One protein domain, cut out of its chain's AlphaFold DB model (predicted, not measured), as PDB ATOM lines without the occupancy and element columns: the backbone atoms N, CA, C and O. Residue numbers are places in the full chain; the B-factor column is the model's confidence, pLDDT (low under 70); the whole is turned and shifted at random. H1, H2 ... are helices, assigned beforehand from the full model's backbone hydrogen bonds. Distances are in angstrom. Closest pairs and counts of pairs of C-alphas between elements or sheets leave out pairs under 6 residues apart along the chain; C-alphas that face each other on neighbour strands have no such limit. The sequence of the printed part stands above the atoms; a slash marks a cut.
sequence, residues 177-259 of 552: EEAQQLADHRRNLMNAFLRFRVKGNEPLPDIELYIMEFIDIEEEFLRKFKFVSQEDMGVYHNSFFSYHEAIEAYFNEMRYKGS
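AT A GLANCE: This is residues 177 to 259 of the 552 residues of an uncharacterized protein of Caenorhabditis remanei (UniProt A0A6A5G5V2). Two helices, H2 and H4, run side by side the same way, and the longest helix, H1, crosses H2 on one side of this pair. The very short H3 packs on H4, and a long loop, residues 196 to 210, swings out from the end of H1 and returns to H2. The printed part has 83 residues with four named helices, H1 to H4 in order, and no named strand; its class is all helix. It is compact, with a radius of gyration of the C-alphas of 12.6 A and spans of 37 by 26 by 17 A.

IN THESE COORDINATES: H1, residues 177 to 195, begins at C-alpha 177 (-18.557, -40.659, -7.092) and is 27.2 A long. H2, residues 211 to 224, measures 19.7 A. H3 is residues 234 to 237. H4, residues 243 to 258, measures 22.0 A and ends at C-alpha 258 (-7.605, -22.329, 5.791).

HOW THE PARTS SIT: With residues 185 to 189 alone, H1 touches residues 211 to 215 of H2, about perpendicular at 80 degrees; the closest C-alphas, of His 185 and Ile 215, are 6.5 A apart. H1 and H4 are close but not clearly touching, 7.6 A between the C-alphas of Phe 193 and Tyr 243. With residues 251 to 258 alone, H4 touches H2 at a shallow tilt of 20 degrees; the C-alphas of Phe 221 and Gly 258 come closest, 5.2 A. H3 touches H4, closest at the C-alphas of Val 235 and Tyr 250, 5.9 A. H2 and H3 are apart. Every O i to N i+4 pair is within hydrogen-bond range in H2 and H4, and 14 of 15 in H1; H3 is too short for such a pair.

THE WHOLE: The C-alphas of Glu 177 and Gly 200 are the two farthest apart, 38.2 A. The link H1 to H2 is long; in it, residues 197 to 198 pair with residues 239 to 240, parallel. The printed part has no cut. Residues 225 to 231 have pLDDT under 70.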
ATOM      1  N   GLU A 177     -18.777 -42.077  -7.388       93.88
ATOM      2  CA  GLU A 177     -18.557 -40.659  -7.092       93.88
ATOM      3  C   GLU A 177     -17.390 -40.461  -6.121       93.88
ATOM      4  O   GLU A 177     -16.546 -39.600  -6.349       93.88
ATOM      5  N   GLU A 178     -17.301 -41.270  -5.062       91.56
ATOM      6  CA  GLU A 178     -16.180 -41.207  -4.116       91.56
ATOM      7  C   GLU A 178     -14.862 -41.647  -4.780       91.56
ATOM      8  O   GLU A 178     -13.823 -41.013  -4.593       91.56
ATOM      9  N   ALA A 179     -14.892 -42.677  -5.634       93.88
ATOM     10  CA  ALA A 179     -13.730 -43.078  -6.429       93.88
ATOM     11  C   ALA A 179     -13.280 -41.971  -7.400       93.88
ATOM     12  O   ALA A 179     -12.080 -41.768  -7.601       93.88
ATOM     13  N   GLN A 180     -14.230 -41.232  -7.981       93.50
ATOM     14  CA  GLN A 180     -13.939 -40.059  -8.801       93.50
ATOM     15  C   GLN A 180     -13.316 -38.930  -7.978       93.50
ATOM     16  O   GLN A 180     -12.284 -38.406  -8.385       93.50
ATOM     17  N   GLN A 181     -13.864 -38.617  -6.802       92.31
ATOM     18  CA  GLN A 181     -13.287 -37.618  -5.900       92.31
ATOM     19  C   GLN A 181     -11.846 -37.970  -5.521       92.31
ATOM     20  O   GLN A 181     -10.967 -37.114  -5.581       92.31
ATOM     21  N   LEU A 182     -11.561 -39.239  -5.206       91.88
ATOM     22  CA  LEU A 182     -10.197 -39.684  -4.921       91.88
ATOM     23  C   LEU A 182      -9.258 -39.472  -6.121       91.88
ATOM     24  O   LEU A 182      -8.128 -39.011  -5.946       91.88
ATOM     25  N   ALA A 183      -9.715 -39.787  -7.336       92.50
ATOM     26  CA  ALA A 183      -8.944 -39.544  -8.553       92.50
ATOM     27  C   ALA A 183      -8.692 -38.040  -8.780       92.50
ATOM     28  O   ALA A 183      -7.569 -37.655  -9.118       92.50
ATOM     29  N   ASP A 184      -9.688 -37.191  -8.521       91.62
ATOM     30  CA  ASP A 184      -9.574 -35.734  -8.619       91.62
ATOM     31  C   ASP A 184      -8.578 -35.172  -7.589       91.62
ATOM     32  O   ASP A 184      -7.704 -34.383  -7.952       91.62
ATOM     33  N   HIS A 185      -8.605 -35.644  -6.338       91.75
ATOM     34  CA  HIS A 185      -7.608 -35.284  -5.320       91.75
ATOM     35  C   HIS A 185      -6.183 -35.644  -5.766       91.75
ATOM     36  O   HIS A 185      -5.260 -34.831  -5.667       91.75
ATOM     37  N   ARG A 186      -5.984 -36.847  -6.324       92.00
ATOM     38  CA  ARG A 186      -4.676 -37.257  -6.867       92.00
ATOM     39  C   ARG A 186      -4.238 -36.360  -8.023       92.00
ATOM     40  O   ARG A 186      -3.074 -35.956  -8.077       92.00
ATOM     41  N   ARG A 187      -5.161 -36.016  -8.927       90.38
ATOM     42  CA  ARG A 187      -4.910 -35.098 -10.046       90.38
ATOM     43  C   ARG A 187      -4.496 -33.712  -9.544       90.38
ATOM     44  O   ARG A 187      -3.502 -33.174 -10.038       90.38
ATOM     45  N   ASN A 188      -5.202 -33.160  -8.558       90.19
ATOM     46  CA  ASN A 188      -4.903 -31.857  -7.958       90.19
ATOM     47  C   ASN A 188      -3.520 -31.845  -7.303       90.19
ATOM     48  O   ASN A 188      -2.722 -30.943  -7.564       90.19
ATOM     49  N   LEU A 189      -3.193 -32.886  -6.535       91.75
ATOM     50  CA  LEU A 189      -1.886 -33.007  -5.899       91.75
ATOM     51  C   LEU A 189      -0.753 -33.127  -6.929       91.75
ATOM     52  O   LEU A 189       0.268 -32.450  -6.800       91.75
ATOM     53  N   MET A 190      -0.944 -33.914  -7.995       91.25
ATOM     54  CA  MET A 190       0.030 -33.990  -9.091       91.25
ATOM     55  C   MET A 190       0.238 -32.623  -9.754       91.25
ATOM     56  O   MET A 190       1.369 -32.218 -10.025       91.25
ATOM     57  N   ASN A 191      -0.847 -31.884  -9.994       89.38
ATOM     58  CA  ASN A 191      -0.771 -30.541 -10.562       89.38
ATOM     59  C   ASN A 191      -0.009 -29.575  -9.639       89.38
ATOM     60  O   ASN A 191       0.750 -28.742 -10.135       89.38
ATOM     61  N   ALA A 192      -0.152 -29.701  -8.315       91.00
ATOM     62  CA  ALA A 192       0.646 -28.937  -7.358       91.00
ATOM     63  C   ALA A 192       2.139 -29.292  -7.457       91.00
ATOM     64  O   ALA A 192       2.976 -28.391  -7.543       91.00
ATOM     65  N   PHE A 193       2.482 -30.586  -7.542       91.31
ATOM     66  CA  PHE A 193       3.875 -31.033  -7.663       91.31
ATOM     67  C   PHE A 193       4.561 -30.437  -8.892       91.31
ATOM     68  O   PHE A 193       5.661 -29.901  -8.785       91.31
ATOM     69  N   LEU A 194       3.886 -30.450 -10.044       89.12
ATOM     70  CA  LEU A 194       4.413 -29.903 -11.299       89.12
ATOM     71  C   LEU A 194       4.697 -28.392 -11.250       89.12
ATOM     72  O   LEU A 194       5.428 -27.876 -12.096       89.12
ATOM     73  N   ARG A 195       4.121 -27.669 -10.285       90.12
ATOM     74  CA  ARG A 195       4.316 -26.223 -10.113       90.12
ATOM     75  C   ARG A 195       5.436 -25.874  -9.138       90.12
ATOM     76  O   ARG A 195       5.870 -24.720  -9.115       90.12
ATOM     77  N   PHE A 196       5.894 -26.820  -8.319       91.38
ATOM     78  CA  PHE A 196       6.971 -26.560  -7.371       91.38
ATOM     79  C   PHE A 196       8.301 -26.332  -8.086       91.38
ATOM     80  O   PHE A 196       8.660 -27.019  -9.040       91.38
ATOM     81  N   ARG A 197       9.079 -25.367  -7.590       90.44
ATOM     82  CA  ARG A 197      10.435 -25.097  -8.081       90.44
ATOM     83  C   ARG A 197      11.441 -25.823  -7.195       90.44
ATOM     84  O   ARG A 197      11.988 -25.243  -6.258       90.44
ATOM     85  N   VAL A 198      11.666 -27.100  -7.476       90.38
ATOM     86  CA  VAL A 198      12.659 -27.918  -6.766       90.38
ATOM     87  C   VAL A 198      14.003 -27.842  -7.493       90.38
ATOM     88  O   VAL A 198      14.071 -27.941  -8.717       90.38
ATOM     89  N   LYS A 199      15.082 -27.601  -6.746       86.56
ATOM     90  CA  LYS A 199      16.443 -27.524  -7.287       86.56
ATOM     91  C   LYS A 199      16.948 -28.918  -7.656       86.56
ATOM     92  O   LYS A 199      16.848 -29.854  -6.875       86.56
ATOM     93  N   GLY A 200      17.603 -29.012  -8.811       74.88
ATOM     94  CA  GLY A 200      18.133 -30.274  -9.328       74.88
ATOM     95  C   GLY A 200      17.099 -31.064 -10.133       74.88
ATOM     96  O   GLY A 200      15.942 -30.679 -10.243       74.88
ATOM     97  N   ASN A 201      17.537 -32.168 -10.736       73.12
ATOM     98  CA  ASN A 201      16.676 -33.053 -11.528       73.12
ATOM     99  C   ASN A 201      16.064 -34.155 -10.642       73.12
ATOM    100  O   ASN A 201      16.171 -35.337 -10.969       73.12
ATOM    101  N   GLU A 202      15.499 -33.787  -9.486       83.69
ATOM    102  CA  GLU A 202      14.826 -34.754  -8.612       83.69
ATOM    103  C   GLU A 202      13.556 -35.278  -9.312       83.69
ATOM    104  O   GLU A 202      12.792 -34.481  -9.867       83.69
ATOM    105  N   PRO A 203      13.318 -36.603  -9.350       84.69
ATOM    106  CA  PRO A 203      12.081 -37.140  -9.901       84.69
ATOM    107  C   PRO A 203      10.883 -36.738  -9.035       84.69
ATOM    108  O   PRO A 203      11.001 -36.602  -7.819       84.69
ATOM    109  N   LEU A 204       9.709 -36.608  -9.661       88.62
ATOM    110  CA  LEU A 204       8.454 -36.405  -8.934       88.62
ATOM    111  C   LEU A 204       8.259 -37.522  -7.896       88.62
ATOM    112  O   LEU A 204       8.397 -38.700  -8.254       88.62
ATOM    113  N   PRO A 205       7.896 -37.191  -6.647       90.88
ATOM    114  CA  PRO A 205       7.699 -38.193  -5.615       90.88
ATOM    115  C   PRO A 205       6.467 -39.051  -5.908       90.88
ATOM    116  O   PRO A 205       5.645 -38.747  -6.779       90.88
ATOM    117  N   ASP A 206       6.343 -40.151  -5.176       87.56
ATOM    118  CA  ASP A 206       5.128 -40.954  -5.185       87.56
ATOM    119  C   ASP A 206       3.985 -40.191  -4.495       87.56
ATOM    120  O   ASP A 206       4.151 -39.676  -3.388       87.56
ATOM    121  N   ILE A 207       2.834 -40.107  -5.164       87.88
ATOM    122  CA  ILE A 207       1.632 -39.447  -4.641       87.88
ATOM    123  C   ILE A 207       1.082 -40.199  -3.430       87.88
ATOM    124  O   ILE A 207       0.565 -39.567  -2.509       87.88
ATOM    125  N   GLU A 208       1.228 -41.526  -3.395       83.50
ATOM    126  CA  GLU A 208       0.699 -42.373  -2.318       83.50
ATOM    127  C   GLU A 208       1.230 -41.971  -0.932       83.50
ATOM    128  O   GLU A 208       0.535 -42.138   0.068       83.50
ATOM    129  N   LEU A 209       2.424 -41.369  -0.870       85.00
ATOM    130  CA  LEU A 209       3.040 -40.910   0.379       85.00
ATOM    131  C   LEU A 209       2.347 -39.689   0.996       85.00
ATOM    132  O   LEU A 209       2.455 -39.484   2.202       85.00
ATOM    133  N   TYR A 210       1.662 -38.883   0.184       89.06
ATOM    134  CA  TYR A 210       1.145 -37.572   0.585       89.06
ATOM    135  C   TYR A 210      -0.372 -37.441   0.418       89.06
ATOM    136  O   TYR A 210      -0.962 -36.496   0.936       89.06
ATOM    137  N   ILE A 211      -1.016 -38.374  -0.294       88.25
ATOM    138  CA  ILE A 211      -2.415 -38.238  -0.713       88.25
ATOM    139  C   ILE A 211      -3.396 -38.145   0.456       88.25
ATOM    140  O   ILE A 211      -4.302 -37.325   0.409       88.25
ATOM    141  N   MET A 212      -3.209 -38.926   1.521       85.50
ATOM    142  CA  MET A 212      -4.148 -38.908   2.650       85.50
ATOM    143  C   MET A 212      -4.096 -37.586   3.407       85.50
ATOM    144  O   MET A 212      -5.129 -36.961   3.619       85.50
ATOM    145  N   GLU A 213      -2.887 -37.117   3.730       86.44
ATOM    146  CA  GLU A 213      -2.705 -35.817   4.376       86.44
ATOM    147  C   GLU A 213      -3.228 -34.683   3.484       86.44
ATOM    148  O   GLU A 213      -3.843 -33.745   3.985       86.44
ATOM    149  N   PHE A 214      -3.032 -34.781   2.167       89.56
ATOM    150  CA  PHE A 214      -3.579 -33.810   1.227       89.56
ATOM    151  C   PHE A 214      -5.108 -33.788   1.234       89.56
ATOM    152  O   PHE A 214      -5.672 -32.703   1.339       89.56
ATOM    153  N   ILE A 215      -5.768 -34.949   1.163       88.06
ATOM    154  CA  ILE A 215      -7.233 -35.038   1.174       88.06
ATOM    155  C   ILE A 215      -7.796 -34.405   2.447       88.06
ATOM    156  O   ILE A 215      -8.687 -33.563   2.361       88.06
ATOM    157  N   ASP A 216      -7.229 -34.720   3.614       84.38
ATOM    158  CA  ASP A 216      -7.690 -34.156   4.886       84.38
ATOM    159  C   ASP A 216      -7.610 -32.627   4.905       84.38
ATOM    160  O   ASP A 216      -8.526 -31.939   5.366       84.38
ATOM    161  N   ILE A 217      -6.493 -32.081   4.412       86.94
ATOM    162  CA  ILE A 217      -6.299 -30.635   4.342       86.94
ATOM    163  C   ILE A 217      -7.252 -30.037   3.307       86.94
ATOM    164  O   ILE A 217      -7.878 -29.021   3.598       86.94
ATOM    165  N   GLU A 218      -7.362 -30.623   2.115       86.62
ATOM    166  CA  GLU A 218      -8.158 -30.091   1.010       86.62
ATOM    167  C   GLU A 218      -9.659 -30.111   1.325       86.62
ATOM    168  O   GLU A 218     -10.324 -29.091   1.142       86.62
ATOM    169  N   GLU A 219     -10.193 -31.201   1.876       85.19
ATOM    170  CA  GLU A 219     -11.595 -31.289   2.295       85.19
ATOM    171  C   GLU A 219     -11.924 -30.257   3.390       85.19
ATOM    172  O   GLU A 219     -12.922 -29.530   3.298       85.19
ATOM    173  N   GLU A 220     -11.069 -30.121   4.414       82.88
ATOM    174  CA  GLU A 220     -11.239 -29.087   5.440       82.88
ATOM    175  C   GLU A 220     -11.149 -27.673   4.854       82.88
ATOM    176  O   GLU A 220     -11.919 -26.787   5.253       82.88
ATOM    177  N   PHE A 221     -10.217 -27.462   3.922       82.00
ATOM    178  CA  PHE A 221      -9.980 -26.188   3.257       82.00
ATOM    179  C   PHE A 221     -11.198 -25.769   2.436       82.00
ATOM    180  O   PHE A 221     -11.715 -24.672   2.648       82.00
ATOM    181  N   LEU A 222     -11.722 -26.658   1.589       79.38
ATOM    182  CA  LEU A 222     -12.912 -26.424   0.764       79.38
ATOM    183  C   LEU A 222     -14.173 -26.205   1.609       79.38
ATOM    184  O   LEU A 222     -15.019 -25.373   1.270       79.38
ATOM    185  N   ARG A 223     -14.301 -26.908   2.744       79.06
ATOM    186  CA  ARG A 223     -15.423 -26.713   3.674       79.06
ATOM    187  C   ARG A 223     -15.403 -25.328   4.322       79.06
ATOM    188  O   ARG A 223     -16.461 -24.726   4.504       79.06
ATOM    189  N   LYS A 224     -14.224 -24.841   4.719       74.44
ATOM    190  CA  LYS A 224     -14.067 -23.577   5.461       74.44
ATOM    191  C   LYS A 224     -13.941 -22.355   4.550       74.44
ATOM    192  O   LYS A 224     -14.368 -21.272   4.941       74.44
ATOM    193  N   PHE A 225     -13.388 -22.511   3.350       66.62
ATOM    194  CA  PHE A 225     -13.067 -21.412   2.447       66.62
ATOM    195  C   PHE A 225     -13.498 -21.719   1.011       66.62
ATOM    196  O   PHE A 225     -12.992 -22.630   0.369       66.62
ATOM    197  N   LYS A 226     -14.393 -20.880   0.473       59.25
ATOM    198  CA  LYS A 226     -14.840 -20.935  -0.932       59.25
ATOM    199  C   LYS A 226     -14.107 -19.961  -1.869       59.25
ATOM    200  O   LYS A 226     -14.416 -19.931  -3.052       59.25
ATOM    201  N   PHE A 227     -13.186 -19.137  -1.351       51.56
ATOM    202  CA  PHE A 227     -12.687 -17.942  -2.060       51.56
ATOM    203  C   PHE A 227     -11.164 -17.847  -2.217       51.56
ATOM    204  O   PHE A 227     -10.683 -16.872  -2.788       51.56
ATOM    205  N   VAL A 228     -10.394 -18.819  -1.724       56.72
ATOM    206  CA  VAL A 228      -8.943 -18.846  -1.951       56.72
ATOM    207  C   VAL A 228      -8.669 -19.822  -3.081       56.72
ATOM    208  O   VAL A 228      -8.827 -21.028  -2.903       56.72
ATOM    209  N   SER A 229      -8.266 -19.301  -4.240       62.53
ATOM    210  CA  SER A 229      -7.794 -20.152  -5.325       62.53
ATOM    211  C   SER A 229      -6.522 -20.864  -4.874       62.53
ATOM    212  O   SER A 229      -5.566 -20.227  -4.423       62.53
ATOM    213  N   GLN A 230      -6.488 -22.191  -5.023       64.75
ATOM    214  CA  GLN A 230      -5.254 -22.964  -4.862       64.75
ATOM    215  C   GLN A 230      -4.172 -22.516  -5.856       64.75
ATOM    216  O   GLN A 230      -3.002 -22.849  -5.679       64.75
ATOM    217  N   GLU A 231      -4.537 -21.741  -6.881       64.12
ATOM    218  CA  GLU A 231      -3.609 -21.225  -7.874       64.12
ATOM    219  C   GLU A 231      -2.753 -20.053  -7.378       64.12
ATOM    220  O   GLU A 231      -1.670 -19.853  -7.928       64.12
ATOM    221  N   ASP A 232      -3.149 -19.379  -6.295       71.69
ATOM    222  CA  ASP A 232      -2.468 -18.193  -5.744       71.69
ATOM    223  C   ASP A 232      -1.652 -18.508  -4.476       71.69
ATOM    224  O   ASP A 232      -1.518 -17.694  -3.551       71.69
ATOM    225  N   MET A 233      -1.134 -19.733  -4.375       83.81
ATOM    226  CA  MET A 233      -0.285 -20.126  -3.249       83.81
ATOM    227  C   MET A 233       1.126 -19.554  -3.413       83.81
ATOM    228  O   MET A 233       1.789 -19.759  -4.432       83.81
ATOM    229  N   GLY A 234       1.594 -18.843  -2.386       86.56
ATOM    230  CA  GLY A 234       2.899 -18.190  -2.357       86.56
ATOM    231  C   GLY A 234       4.053 -19.183  -2.470       86.56
ATOM    232  O   GLY A 234       5.095 -18.849  -3.037       86.56
ATOM    233  N   VAL A 235       3.846 -20.426  -2.019       91.00
ATOM    234  CA  VAL A 235       4.795 -21.538  -2.127       91.00
ATOM    235  C   VAL A 235       5.333 -21.723  -3.551       91.00
ATOM    236  O   VAL A 235       6.508 -22.040  -3.718       91.00
ATOM    237  N   TYR A 236       4.533 -21.451  -4.589       90.94
ATOM    238  CA  TYR A 236       4.949 -21.629  -5.986       90.94
ATOM    239  C   TYR A 236       5.992 -20.602  -6.456       90.94
ATOM    240  O   TYR A 236       6.622 -20.783  -7.503       90.94
ATOM    241  N   HIS A 237       6.202 -19.524  -5.697       90.94
ATOM    242  CA  HIS A 237       7.250 -18.538  -5.964       90.94
ATOM    243  C   HIS A 237       8.579 -18.875  -5.275       90.94
ATOM    244  O   HIS A 237       9.619 -18.344  -5.672       90.94
ATOM    245  N   ASN A 238       8.562 -19.786  -4.300       91.56
ATOM    246  CA  ASN A 238       9.743 -20.208  -3.554       91.56
ATOM    247  C   ASN A 238      10.543 -21.262  -4.328       91.56
ATOM    248  O   ASN A 238      10.042 -21.880  -5.263       91.56
ATOM    249  N   SER A 239      11.811 -21.448  -3.959       92.50
ATOM    250  CA  SER A 239      12.670 -22.512  -4.496       92.50
ATOM    251  C   SER A 239      13.108 -23.444  -3.376       92.50
ATOM    252  O   SER A 239      13.680 -22.974  -2.394       92.50
ATOM    253  N   PHE A 240      12.900 -24.744  -3.558       94.00
ATOM    254  CA  PHE A 240      13.127 -25.777  -2.545       94.00
ATOM    255  C   PHE A 240      14.304 -26.676  -2.916       94.00
ATOM    256  O   PHE A 240      14.658 -26.785  -4.092       94.00
ATOM    257  N   PHE A 241      14.927 -27.320  -1.931       91.44
ATOM    258  CA  PHE A 241      15.983 -28.303  -2.187       91.44
ATOM    259  C   PHE A 241      15.438 -29.698  -2.486       91.44
ATOM    260  O   PHE A 241      16.156 -30.495  -3.080       91.44
ATOM    261  N   SER A 242      14.198 -29.983  -2.082       93.12
ATOM    262  CA  SER A 242      13.531 -31.254  -2.363       93.12
ATOM    263  C   SER A 242      12.023 -31.089  -2.536       93.12
ATOM    264  O   SER A 242      11.436 -30.116  -2.051       93.12
ATOM    265  N   TYR A 243      11.379 -32.074  -3.164       92.88
ATOM    266  CA  TYR A 243       9.915 -32.143  -3.198       92.88
ATOM    267  C   TYR A 243       9.294 -32.276  -1.808       92.88
ATOM    268  O   TYR A 243       8.257 -31.675  -1.558       92.88
ATOM    269  N   HIS A 244       9.925 -33.015  -0.892       92.94
ATOM    270  CA  HIS A 244       9.418 -33.163   0.473       92.94
ATOM    271  C   HIS A 244       9.279 -31.803   1.177       92.94
ATOM    272  O   HIS A 244       8.233 -31.494   1.741       92.94
ATOM    273  N   GLU A 245      10.301 -30.950   1.061       93.94
ATOM    274  CA  GLU A 245      10.286 -29.586   1.607       93.94
ATOM    275  C   GLU A 245       9.196 -28.715   0.958       93.94
ATOM    276  O   GLU A 245       8.476 -27.996   1.653       93.94
ATOM    277  N   ALA A 246       9.045 -28.802  -0.369       94.50
ATOM    278  CA  ALA A 246       8.028 -28.055  -1.106       94.50
ATOM    279  C   ALA A 246       6.599 -28.461  -0.703       94.50
ATOM    280  O   ALA A 246       5.738 -27.598  -0.522       94.50
ATOM    281  N   ILE A 247       6.357 -29.763  -0.530       94.75
ATOM    282  CA  ILE A 247       5.059 -30.324  -0.135       94.75
ATOM    283  C   ILE A 247       4.704 -29.915   1.292       94.75
ATOM    284  O   ILE A 247       3.601 -29.425   1.524       94.75
ATOM    285  N   GLU A 248       5.643 -30.031   2.233       94.00
ATOM    286  CA  GLU A 248       5.449 -29.561   3.609       94.00
ATOM    287  C   GLU A 248       5.115 -28.064   3.647       94.00
ATOM    288  O   GLU A 248       4.170 -27.643   4.317       94.00
ATOM    289  N   ALA A 249       5.841 -27.240   2.886       94.56
ATOM    290  CA  ALA A 249       5.553 -25.813   2.788       94.56
ATOM    291  C   ALA A 249       4.156 -25.541   2.202       94.56
ATOM    292  O   ALA A 249       3.430 -24.696   2.727       94.56
ATOM    293  N   TYR A 250       3.754 -26.283   1.168       93.44
ATOM    294  CA  TYR A 250       2.430 -26.174   0.554       93.44
ATOM    295  C   TYR A 250       1.309 -26.556   1.527       93.44
ATOM    296  O   TYR A 250       0.368 -25.783   1.715       93.44
ATOM    297  N   PHE A 251       1.435 -27.693   2.215       92.69
ATOM    298  CA  PHE A 251       0.467 -28.141   3.217       92.69
ATOM    299  C   PHE A 251       0.363 -27.152   4.381       92.69
ATOM    300  O   PHE A 251      -0.735 -26.853   4.854       92.69
ATOM    301  N   ASN A 252       1.487 -26.591   4.830       91.75
ATOM    302  CA  ASN A 252       1.491 -25.576   5.881       91.75
ATOM    303  C   ASN A 252       0.838 -24.264   5.430       91.75
ATOM    304  O   ASN A 252       0.094 -23.665   6.208       91.75
ATOM    305  N   GLU A 253       1.041 -23.840   4.181       91.00
ATOM    306  CA  GLU A 253       0.360 -22.665   3.636       91.00
ATOM    307  C   GLU A 253      -1.154 -22.891   3.509       91.00
ATOM    308  O   GLU A 253      -1.932 -22.036   3.942       91.00
ATOM    309  N   MET A 254      -1.584 -24.048   2.988       88.06
ATOM    310  CA  MET A 254      -3.001 -24.427   2.939       88.06
ATOM    311  C   MET A 254      -3.630 -24.388   4.331       88.06
ATOM    312  O   MET A 254      -4.694 -23.797   4.515       88.06
ATOM    313  N   ARG A 255      -2.951 -24.961   5.332       88.25
ATOM    314  CA  ARG A 255      -3.426 -24.937   6.718       88.25
ATOM    315  C   ARG A 255      -3.529 -23.528   7.270       88.25
ATOM    316  O   ARG A 255      -4.544 -23.190   7.870       88.25
ATOM    317  N   TYR A 256      -2.500 -22.709   7.060       87.44
ATOM    318  CA  TYR A 256      -2.473 -21.328   7.526       87.44
ATOM    319  C   TYR A 256      -3.624 -20.519   6.918       87.44
ATOM    320  O   TYR A 256      -4.430 -19.943   7.650       87.44
ATOM    321  N   LYS A 257      -3.762 -20.543   5.588       85.06
ATOM    322  CA  LYS A 257      -4.830 -19.832   4.870       85.06
ATOM    323  C   LYS A 257      -6.220 -20.365   5.222       85.06
ATOM    324  O   LYS A 257      -7.149 -19.580   5.367       85.06
ATOM    325  N   GLY A 258      -6.354 -21.678   5.407       79.75
ATOM    326  CA  GLY A 258      -7.605 -22.329   5.791       79.75
ATOM    327  C   GLY A 258      -7.935 -22.252   7.285       79.75
ATOM    328  O   GLY A 258      -8.996 -22.728   7.692       79.75
ATOM    329  N   SER A 259      -7.040 -21.704   8.120       81.75
ATOM    330  CA  SER A 259      -7.122 -21.802   9.589       81.75
ATOM    331  C   SER A 259      -7.396 -23.242  10.062       81.75
ATOM    332  O   SER A 259      -8.253 -23.512  10.911       81.75
TER     333      SER A 259